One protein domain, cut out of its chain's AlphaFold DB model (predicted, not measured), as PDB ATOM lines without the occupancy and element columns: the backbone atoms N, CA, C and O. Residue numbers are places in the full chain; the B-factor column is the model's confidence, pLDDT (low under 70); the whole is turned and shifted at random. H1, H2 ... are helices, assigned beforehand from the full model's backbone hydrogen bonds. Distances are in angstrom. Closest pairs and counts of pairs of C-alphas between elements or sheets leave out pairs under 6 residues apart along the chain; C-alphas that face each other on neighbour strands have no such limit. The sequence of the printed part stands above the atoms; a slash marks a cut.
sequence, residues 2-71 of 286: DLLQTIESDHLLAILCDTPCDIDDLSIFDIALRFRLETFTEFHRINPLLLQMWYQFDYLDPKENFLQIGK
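AT A GLANCE: This is residues 2 to 71 of the 286 residues of an uncharacterized protein of Reticulomyxa filosa (UniProt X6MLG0). Five short helices are loosely assembled around H2, with H5 crossing near it at almost a right angle, H3 and H4 toward one end of the domain, and H1 out at the rim. The final stretch, residues 56 to 71, loops without a named element at the H5 end, and the link between H2 and H3 makes the opposite end. The printed part has 70 residues with five named helices, H1 to H5 in chain order, and no named strand. Its class is all helix, though under half of the residues, 34 of 70, are in named elements. It is compact, with a radius of gyration of the C-alphas of 12.1 A and spans of 32 by 23 by 21 A.

IN THESE COORDINATES: H1, residues 2 to 5, begins at C-alpha 2 (-26.070, -26.255, 1.294). H2, residues 10 to 18, is 12.4 A long. H3 is residues 28 to 34, 9.9 A, and H4 is residues 38 to 41; H1 and H4 are each 5.1 A. H5, residues 46 to 55, is 14.5 A long and ends at C-alpha 55 (-1.892, -12.045, -4.845).

HOW THE PARTS SIT: H1 is close to H2 but not clearly touching, the closest C-alphas being Leu 4 and Leu 13, 7.5 A apart. H2 touches H3 at a steep tilt of 53 degrees, the same way; the closest C-alphas, Cys 17 and Ile 28, are 5.2 A apart. H3 and H4 only just touch, with 3 pairs of C-alphas within 8 A, and only at the corner by their link; the closest, Ala 32 and Phe 40, are 6.7 A apart. H5 is close to H2 but not clearly touching, about perpendicular at 80 degrees, with the C-alphas of Ala 14 and Leu 49 closest at 6.8 A. H3 and H5 are apart. In H2, H3 and H5 every O i to N i+4 pair is within hydrogen-bond range; H1 and H4 are too short for one.

THE WHOLE: The C-alphas farthest apart, those of Asp 22 and Lys 71, are 35.6 A apart. The printed part has no cut and no link is long. Mean pLDDT of the printed part is 81.2, and no printed residue is under 70.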
ATOM      1  N   ASP A   2     -24.913 -27.155   1.378       71.06
ATOM      2  CA  ASP A   2     -26.070 -26.255   1.294       71.06
ATOM      3  C   ASP A   2     -25.879 -24.948   2.082       71.06
ATOM      4  O   ASP A   2     -26.202 -23.875   1.590       71.06
ATOM      5  N   LEU A   3     -25.220 -25.011   3.246       73.69
ATOM      6  CA  LEU A   3     -24.948 -23.837   4.080       73.69
ATOM      7  C   LEU A   3     -23.910 -22.861   3.480       73.69
ATOM      8  O   LEU A   3     -23.998 -21.654   3.681       73.69
ATOM      9  N   LEU A   4     -22.942 -23.359   2.700       70.44
ATOM     10  CA  LEU A   4     -21.974 -22.516   1.976       70.44
ATOM     11  C   LEU A   4     -22.610 -21.872   0.738       70.44
ATOM     12  O   LEU A   4     -22.205 -20.790   0.321       70.44
ATOM     13  N   GLN A   5     -23.615 -22.531   0.157       75.62
ATOM     14  CA  GLN A   5     -24.386 -21.991  -0.962       75.62
ATOM     15  C   GLN A   5     -25.361 -20.897  -0.516       75.62
ATOM     16  O   GLN A   5     -25.621 -19.983  -1.292       75.62
ATOM     17  N   THR A   6     -25.860 -20.948   0.724       81.69
ATOM     18  CA  THR A   6     -26.752 -19.911   1.274       81.69
ATOM     19  C   THR A   6     -26.056 -18.594   1.612       81.69
ATOM     20  O   THR A   6     -26.724 -17.580   1.791       81.69
ATOM     21  N   ILE A   7     -24.726 -18.581   1.719       81.44
ATOM     22  CA  ILE A   7     -23.970 -17.354   1.983       81.44
ATOM     23  C   ILE A   7     -23.862 -16.583   0.670       81.44
ATOM     24  O   ILE A   7     -23.140 -17.008  -0.216       81.44
ATOM     25  N   GLU A   8     -24.538 -15.448   0.510       76.06
ATOM     26  CA  GLU A   8     -24.472 -14.685  -0.750       76.06
ATOM     27  C   GLU A   8     -23.161 -13.891  -0.896       76.06
ATOM     28  O   GLU A   8     -22.608 -13.793  -1.988       76.06
ATOM     29  N   SER A   9     -22.597 -13.388   0.205       83.19
ATOM     30  CA  SER A   9     -21.404 -12.526   0.195       83.19
ATOM     31  C   SER A   9     -20.089 -13.316   0.184       83.19
ATOM     32  O   SER A   9     -19.854 -14.151   1.056       83.19
ATOM     33  N   ASP A  10     -19.201 -13.015  -0.772       80.06
ATOM     34  CA  ASP A  10     -17.864 -13.628  -0.842       80.06
ATOM     35  C   ASP A  10     -16.984 -13.225   0.353       80.06
ATOM     36  O   ASP A  10     -16.206 -14.031   0.856       80.06
ATOM     37  N   HIS A  11     -17.124 -11.992   0.849       83.56
ATOM     38  CA  HIS A  11     -16.357 -11.504   2.000       83.56
ATOM     39  C   HIS A  11     -16.781 -12.208   3.284       83.56
ATOM     40  O   HIS A  11     -15.934 -12.562   4.099       83.56
ATOM     41  N   LEU A  12     -18.081 -12.478   3.443       84.44
ATOM     42  CA  LEU A  12     -18.579 -13.268   4.568       84.44
ATOM     43  C   LEU A  12     -18.072 -14.713   4.503       84.44
ATOM     44  O   LEU A  12     -17.704 -15.274   5.531       84.44
ATOM     45  N   LEU A  13     -18.009 -15.295   3.301       83.56
ATOM     46  CA  LEU A  13     -17.409 -16.611   3.088       83.56
ATOM     47  C   LEU A  13     -15.922 -16.615   3.470       83.56
ATOM     48  O   LEU A  13     -15.482 -17.531   4.156       83.56
ATOM     49  N   ALA A  14     -15.161 -15.596   3.068       84.19
ATOM     50  CA  ALA A  14     -13.744 -15.470   3.403       84.19
ATOM     51  C   ALA A  14     -13.514 -15.378   4.918       84.19
ATOM     52  O   ALA A  14     -12.692 -16.113   5.455       84.19
ATOM     53  N   ILE A  15     -14.300 -14.546   5.611       85.44
ATOM     54  CA  ILE A  15     -14.250 -14.428   7.075       85.44
ATOM     55  C   ILE A  15     -14.591 -15.768   7.728       85.44
ATOM     56  O   ILE A  15     -13.885 -16.204   8.629       85.44
ATOM     57  N   LEU A  16     -15.643 -16.450   7.268       84.44
ATOM     58  CA  LEU A  16     -16.047 -17.749   7.809       84.44
ATOM     59  C   LEU A  16     -14.971 -18.827   7.600       84.44
ATOM     60  O   LEU A  16     -14.797 -19.698   8.447       84.44
ATOM     61  N   CYS A  17     -14.250 -18.766   6.482       83.75
ATOM     62  CA  CYS A  17     -13.145 -19.672   6.197       83.75
ATOM     63  C   CYS A  17     -11.910 -19.411   7.067       83.75
ATOM     64  O   CYS A  17     -11.206 -20.376   7.338       83.75
ATOM     65  N   ASP A  18     -11.656 -18.164   7.476       82.69
ATOM     66  CA  ASP A  18     -10.468 -17.757   8.251       82.69
ATOM     67  C   ASP A  18     -10.709 -17.767   9.770       82.69
ATOM     68  O   ASP A  18      -9.791 -17.957  10.564       82.69
ATOM     69  N   THR A  19     -11.961 -17.584  10.201       85.19
ATOM     70  CA  THR A  19     -12.305 -17.525  11.627       85.19
ATOM     71  C   THR A  19     -12.087 -18.899  12.279       85.19
ATOM     72  O   THR A  19     -12.620 -19.898  11.777       85.19
ATOM     73  N   PRO A  20     -11.346 -18.977  13.401       85.31
ATOM     74  CA  PRO A  20     -11.162 -20.229  14.123       85.31
ATOM     75  C   PRO A  20     -12.504 -20.722  14.667       85.31
ATOM     76  O   PRO A  20     -13.316 -19.951  15.182       85.31
ATOM     77  N   CYS A  21     -12.747 -22.019  14.524       83.31
ATOM     78  CA  CYS A  21     -13.890 -22.692  15.122       83.31
ATOM     79  C   CYS A  21     -13.530 -23.194  16.523       83.31
ATOM     80  O   CYS A  21     -12.369 -23.476  16.806       83.31
ATOM     81  N   ASP A  22     -14.543 -23.466  17.347       83.56
ATOM     82  CA  ASP A  22     -14.380 -24.104  18.669       83.56
ATOM     83  C   ASP A  22     -13.780 -25.531  18.608       83.56
ATOM     84  O   ASP A  22     -13.576 -26.179  19.633       83.56
ATOM     85  N   ILE A  23     -13.520 -26.058  17.407       79.75
ATOM     86  CA  ILE A  23     -12.890 -27.360  17.190       79.75
ATOM     87  C   ILE A  23     -11.384 -27.142  17.032       79.75
ATOM     88  O   ILE A  23     -10.916 -26.795  15.948       79.75
ATOM     89  N   ASP A  24     -10.636 -27.382  18.109       76.62
ATOM     90  CA  ASP A  24      -9.167 -27.294  18.163       76.62
ATOM     91  C   ASP A  24      -8.588 -25.927  17.721       76.62
ATOM     92  O   ASP A  24      -7.454 -25.873  17.248       76.62
ATOM     93  N   ASP A  25      -9.356 -24.834  17.835       80.94
ATOM     94  CA  ASP A  25      -9.011 -23.494  17.320       80.94
ATOM     95  C   ASP A  25      -8.667 -23.479  15.814       80.94
ATOM     96  O   ASP A  25      -7.979 -22.582  15.320       80.94
ATOM     97  N   LEU A  26      -9.138 -24.478  15.057       83.25
ATOM     98  CA  LEU A  26      -8.866 -24.607  13.628       83.25
ATOM     99  C   LEU A  26      -9.897 -23.841  12.806       83.25
ATOM    100  O   LEU A  26     -11.099 -23.877  13.086       83.25
ATOM    101  N   SER A  27      -9.439 -23.195  11.736       86.56
ATOM    102  CA  SER A  27     -10.344 -22.607  10.754       86.56
ATOM    103  C   SER A  27     -11.071 -23.704   9.958       86.56
ATOM    104  O   SER A  27     -10.592 -24.839   9.832       86.56
ATOM    105  N   ILE A  28     -12.233 -23.387   9.376       85.50
ATOM    106  CA  ILE A  28     -12.955 -24.333   8.499       85.50
ATOM    107  C   ILE A  28     -12.060 -24.766   7.334       85.50
ATOM    108  O   ILE A  28     -12.111 -25.921   6.898       85.50
ATOM    109  N   PHE A  29     -11.216 -23.849   6.860       83.50
ATOM    110  CA  PHE A  29     -10.250 -24.118   5.810       83.50
ATOM    111  C   PHE A  29      -9.209 -25.161   6.248       83.50
ATOM    112  O   PHE A  29      -8.979 -26.139   5.531       83.50
ATOM    113  N   ASP A  30      -8.660 -25.031   7.458       82.38
ATOM    114  CA  ASP A  30      -7.688 -25.981   8.016       82.38
ATOM    115  C   ASP A  30      -8.296 -27.363   8.249       82.38
ATOM    116  O   ASP A  30      -7.678 -28.384   7.939       82.38
ATOM    117  N   ILE A  31      -9.534 -27.413   8.745       84.88
ATOM    118  CA  ILE A  31     -10.282 -28.663   8.922       84.88
ATOM    119  C   ILE A  31     -10.483 -29.341   7.563       84.88
ATOM    120  O   ILE A  31     -10.199 -30.535   7.412       84.88
ATOM    121  N   ALA A  32     -10.923 -28.589   6.551       84.81
ATOM    122  CA  ALA A  32     -11.138 -29.125   5.213       84.81
ATOM    123  C   ALA A  32      -9.849 -29.675   4.588       84.81
ATOM    124  O   ALA A  32      -9.875 -30.749   3.980       84.81
ATOM    125  N   LEU A  33      -8.717 -28.996   4.789       82.25
ATOM    126  CA  LEU A  33      -7.409 -29.470   4.342       82.25
ATOM    127  C   LEU A  33      -6.951 -30.716   5.112       82.25
ATOM    128  O   LEU A  33      -6.510 -31.692   4.498       82.25
ATOM    129  N   ARG A  34      -7.103 -30.728   6.440       82.06
ATOM    130  CA  ARG A  34      -6.674 -31.833   7.313       82.06
ATOM    131  C   ARG A  34      -7.418 -33.131   7.015       82.06
ATOM    132  O   ARG A  34      -6.802 -34.196   7.000       82.06
ATOM    133  N   PHE A  35      -8.718 -33.043   6.745       83.38
ATOM    134  CA  PHE A  35      -9.552 -34.196   6.390       83.38
ATOM    135  C   PHE A  35      -9.640 -34.454   4.882       83.38
ATOM    136  O   PHE A  35     -10.345 -35.377   4.476       83.38
ATOM    137  N   ARG A  36      -8.916 -33.680   4.057       79.50
ATOM    138  CA  ARG A  36      -8.938 -33.767   2.585       79.50
ATOM    139  C   ARG A  36     -10.365 -33.801   2.033       79.50
ATOM    140  O   ARG A  36     -10.725 -34.679   1.254       79.50
ATOM    141  N   LEU A  37     -11.193 -32.852   2.464       84.94
ATOM    142  CA  LEU A  37     -12.568 -32.717   1.990       84.94
ATOM    143  C   LEU A  37     -12.565 -32.158   0.560       84.94
ATOM    144  O   LEU A  37     -12.738 -30.958   0.350       84.94
ATOM    145  N   GLU A  38     -12.366 -33.039  -0.423       82.31
ATOM    146  CA  GLU A  38     -12.262 -32.687  -1.848       82.31
ATOM    147  C   GLU A  38     -13.462 -31.854  -2.315       82.31
ATOM    148  O   GLU A  38     -13.296 -30.822  -2.966       82.31
ATOM    149  N   THR A  39     -14.663 -32.211  -1.858       82.62
ATOM    150  CA  THR A  39     -15.893 -31.471  -2.160       82.62
ATOM    151  C   THR A  39     -15.808 -30.002  -1.750       82.62
ATOM    152  O   THR A  39     -16.227 -29.144  -2.520       82.62
ATOM    153  N   PHE A  40     -15.242 -29.686  -0.578       83.56
ATOM    154  CA  PHE A  40     -15.051 -28.302  -0.131       83.56
ATOM    155  C   PHE A  40     -14.049 -27.559  -1.019       83.56
ATOM    156  O   PHE A  40     -14.319 -26.434  -1.436       83.56
ATOM    157  N   THR A  41     -12.930 -28.199  -1.368       76.75
ATOM    158  CA  THR A  41     -11.905 -27.590  -2.234       76.75
ATOM    159  C   THR A  41     -12.380 -27.359  -3.670       76.75
ATOM    160  O   THR A  41     -11.912 -26.437  -4.334       76.75
ATOM    161  N   GLU A  42     -13.345 -28.150  -4.140       81.50
ATOM    162  CA  GLU A  42     -13.974 -28.007  -5.457       81.50
ATOM    163  C   GLU A  42     -15.079 -26.941  -5.491       81.50
ATOM    164  O   GLU A  42     -15.621 -26.635  -6.558       81.50
ATOM    165  N   PHE A  43     -15.426 -26.338  -4.350       83.94
ATOM    166  CA  PHE A  43     -16.429 -25.285  -4.323       83.94
ATOM    167  C   PHE A  43     -15.954 -24.074  -5.137       83.94
ATOM    168  O   PHE A  43     -14.926 -23.462  -4.847       83.94
ATOM    169  N   HIS A  44     -16.738 -23.697  -6.150       82.19
ATOM    170  CA  HIS A  44     -16.369 -22.699  -7.162       82.19
ATOM    171  C   HIS A  44     -15.897 -21.339  -6.613       82.19
ATOM    172  O   HIS A  44     -15.155 -20.645  -7.302       82.19
ATOM    173  N   ARG A  45     -16.284 -20.965  -5.384       82.62
ATOM    174  CA  ARG A  45     -15.900 -19.698  -4.726       82.62
ATOM    175  C   ARG A  45     -14.635 -19.792  -3.873       82.62
ATOM    176  O   ARG A  45     -14.023 -18.765  -3.598       82.62
ATOM    177  N   ILE A  46     -14.191 -21.000  -3.520       85.12
ATOM    178  CA  ILE A  46     -12.918 -21.199  -2.810       85.12
ATOM    179  C   ILE A  46     -11.736 -20.869  -3.719       85.12
ATOM    180  O   ILE A  46     -10.760 -20.279  -3.271       85.12
ATOM    181  N   ASN A  47     -11.819 -21.178  -5.013       83.44
ATOM    182  CA  ASN A  47     -10.721 -20.904  -5.938       83.44
ATOM    183  C   ASN A  47     -10.441 -19.386  -6.125       83.44
ATOM    184  O   ASN A  47      -9.283 -18.990  -5.996       83.44
ATOM    185  N   PRO A  48     -11.445 -18.507  -6.339       85.00
ATOM    186  CA  PRO A  48     -11.262 -17.051  -6.281       85.00
ATOM    187  C   PRO A  48     -10.700 -16.541  -4.947       85.00
ATOM    188  O   PRO A  48      -9.826 -15.676  -4.949       85.00
ATOM    189  N   LEU A  49     -11.150 -17.098  -3.814       86.25
ATOM    190  CA  LEU A  49     -10.626 -16.757  -2.488       86.25
ATOM    191  C   LEU A  49      -9.131 -17.095  -2.370       86.25
ATOM    192  O   LEU A  49      -8.329 -16.238  -2.005       86.25
ATOM    193  N   LEU A  50      -8.734 -18.308  -2.762       85.38
ATOM    194  CA  LEU A  50      -7.328 -18.727  -2.774       85.38
ATOM    195  C   LEU A  50      -6.473 -17.851  -3.691       85.38
ATOM    196  O   LEU A  50      -5.324 -17.536  -3.381       85.38
ATOM    197  N   LEU A  51      -7.039 -17.428  -4.821       85.44
ATOM    198  CA  LEU A  51      -6.369 -16.541  -5.760       85.44
ATOM    199  C   LEU A  51      -6.192 -15.131  -5.174       85.44
ATOM    200  O   LEU A  51      -5.139 -14.519  -5.366       85.44
ATOM    201  N   GLN A  52      -7.170 -14.639  -4.411       86.88
ATOM    202  CA  GLN A  52      -7.053 -13.394  -3.652       86.88
ATOM    203  C   GLN A  52      -5.926 -13.478  -2.621       86.88
ATOM    204  O   GLN A  52      -5.034 -12.629  -2.640       86.88
ATOM    205  N   MET A  53      -5.916 -14.533  -1.797       86.19
ATOM    206  CA  MET A  53      -4.873 -14.782  -0.789       86.19
ATOM    207  C   MET A  53      -3.479 -14.892  -1.422       86.19
ATOM    208  O   MET A  53      -2.491 -14.426  -0.867       86.19
ATOM    209  N   TRP A  54      -3.379 -15.460  -2.627       86.62
ATOM    210  CA  TRP A  54      -2.107 -15.583  -3.338       86.62
ATOM    211  C   TRP A  54      -1.516 -14.229  -3.770       86.62
ATOM    212  O   TRP A  54      -0.300 -14.005  -3.687       86.62
ATOM    213  N   TYR A  55      -2.351 -13.315  -4.273       83.44
ATOM    214  CA  TYR A  55      -1.892 -12.045  -4.845       83.44
ATOM    215  C   TYR A  55      -1.935 -10.868  -3.873       83.44
ATOM    216  O   TYR A  55      -1.194  -9.904  -4.077       83.44
ATOM    217  N   GLN A  56      -2.792 -10.890  -2.860       81.75
ATOM    218  CA  GLN A  56      -2.998  -9.765  -1.953       81.75
ATOM    219  C   GLN A  56      -2.487 -10.073  -0.556       81.75
ATOM    220  O   GLN A  56      -2.581 -11.196  -0.088       81.75
ATOM    221  N   PHE A  57      -1.915  -9.052   0.078       78.12
ATOM    222  CA  PHE A  57      -1.525  -9.133   1.479       78.12
ATOM    223  C   PHE A  57      -2.778  -8.976   2.354       78.12
ATOM    224  O   PHE A  57      -3.126  -9.884   3.096       78.12
ATOM    225  N   ASP A  58      -3.533  -7.896   2.138       79.50
ATOM    226  CA  ASP A  58      -4.828  -7.654   2.780       79.50
ATOM    227  C   ASP A  58      -5.971  -8.209   1.917       79.50
ATOM    228  O   ASP A  58      -6.696  -7.474   1.251       79.50
ATOM    229  N   TYR A  59      -6.113  -9.533   1.883       79.19
ATOM    230  CA  TYR A  59      -7.091 -10.200   1.012       79.19
ATOM    231  C   TYR A  59      -8.562  -9.997   1.440       79.19
ATOM    232  O   TYR A  59      -9.465 -10.299   0.662       79.19
ATOM    233  N   LEU A  60      -8.800  -9.478   2.651       80.88
ATOM    234  CA  LEU A  60     -10.124  -9.194   3.219       80.88
ATOM    235  C   LEU A  60     -10.590  -7.739   3.014       80.88
ATOM    236  O   LEU A  60     -11.545  -7.319   3.667       80.88
ATOM    237  N   ASP A  61      -9.954  -6.948   2.140       78.69
ATOM    238  CA  ASP A  61     -10.401  -5.569   1.891       78.69
ATOM    239  C   ASP A  61     -11.818  -5.552   1.263       78.69
ATOM    240  O   ASP A  61     -12.004  -6.021   0.133       78.69
ATOM    241  N   PRO A  62     -12.839  -4.991   1.946       73.12
ATOM    242  CA  PRO A  62     -14.202  -4.909   1.417       73.12
ATOM    243  C   PRO A  62     -14.332  -3.993   0.195       73.12
ATOM    244  O   PRO A  62     -15.364  -4.012  -0.476       73.12
ATOM    245  N   LYS A  63     -13.323  -3.161  -0.097       77.75
ATOM    246  CA  LYS A  63     -13.325  -2.262  -1.260       77.75
ATOM    247  C   LYS A  63     -12.952  -2.971  -2.554       77.75
ATOM    248  O   LYS A  63     -13.235  -2.443  -3.631       77.75
ATOM    249  N   GLU A  64     -12.315  -4.134  -2.463       77.12
ATOM    250  CA  GLU A  64     -11.890  -4.904  -3.621       77.12
ATOM    251  C   GLU A  64     -12.755  -6.157  -3.787       77.12
ATOM    252  O   GLU A  64     -13.019  -6.906  -2.849       77.12
ATOM    253  N   ASN A  65     -13.211  -6.392  -5.019       77.12
ATOM    254  CA  ASN A  65     -13.902  -7.629  -5.364       77.12
ATOM    255  C   ASN A  65     -12.895  -8.777  -5.485       77.12
ATOM    256  O   ASN A  65     -11.777  -8.575  -5.970       77.12
ATOM    257  N   PHE A  66     -13.322  -9.993  -5.134       77.06
ATOM    258  CA  PHE A  66     -12.484 -11.180  -5.279       77.06
ATOM    259  C   PHE A  66     -12.052 -11.399  -6.724       77.06
ATOM    260  O   PHE A  66     -12.835 -11.296  -7.677       77.06
ATOM    261  N   LEU A  67     -10.776 -11.732  -6.881       74.19
ATOM    262  CA  LEU A  67     -10.191 -11.998  -8.179       74.19
ATOM    263  C   LEU A  67     -10.736 -13.301  -8.772       74.19
ATOM    264  O   LEU A  67     -10.461 -14.396  -8.300       74.19
ATOM    265  N   GLN A  68     -11.450 -13.167  -9.886       71.25
ATOM    266  CA  GLN A  68     -11.966 -14.300 -10.661       71.25
ATOM    267  C   GLN A  68     -10.900 -14.911 -11.589       71.25
ATOM    268  O   GLN A  68     -11.017 -16.053 -12.028       71.25
ATOM    269  N   ILE A  69      -9.858 -14.138 -11.926       74.31
ATOM    270  CA  ILE A  69      -8.805 -14.515 -12.874       74.31
ATOM    271  C   ILE A  69      -7.443 -14.107 -12.305       74.31
ATOM    272  O   ILE A  69      -7.308 -13.071 -11.648       74.31
ATOM    273  N   GLY A  70      -6.428 -14.929 -12.586       73.12
ATOM    274  CA  GLY A  70      -5.032 -14.649 -12.257       73.12
ATOM    275  C   GLY A  70      -4.546 -13.322 -12.838       73.12
ATOM    276  O   GLY A  70      -4.977 -12.899 -13.908       73.12
ATOM    277  N   LYS A  71      -3.637 -12.658 -12.124       81.50
ATOM    278  CA  LYS A  71      -3.030 -11.405 -12.581       81.50
ATOM    279  C   LYS A  71      -1.887 -11.677 -13.558       81.50
ATOM    280  O   LYS A  71      -1.077 -12.575 -13.333       81.50
TER     281      LYS A  71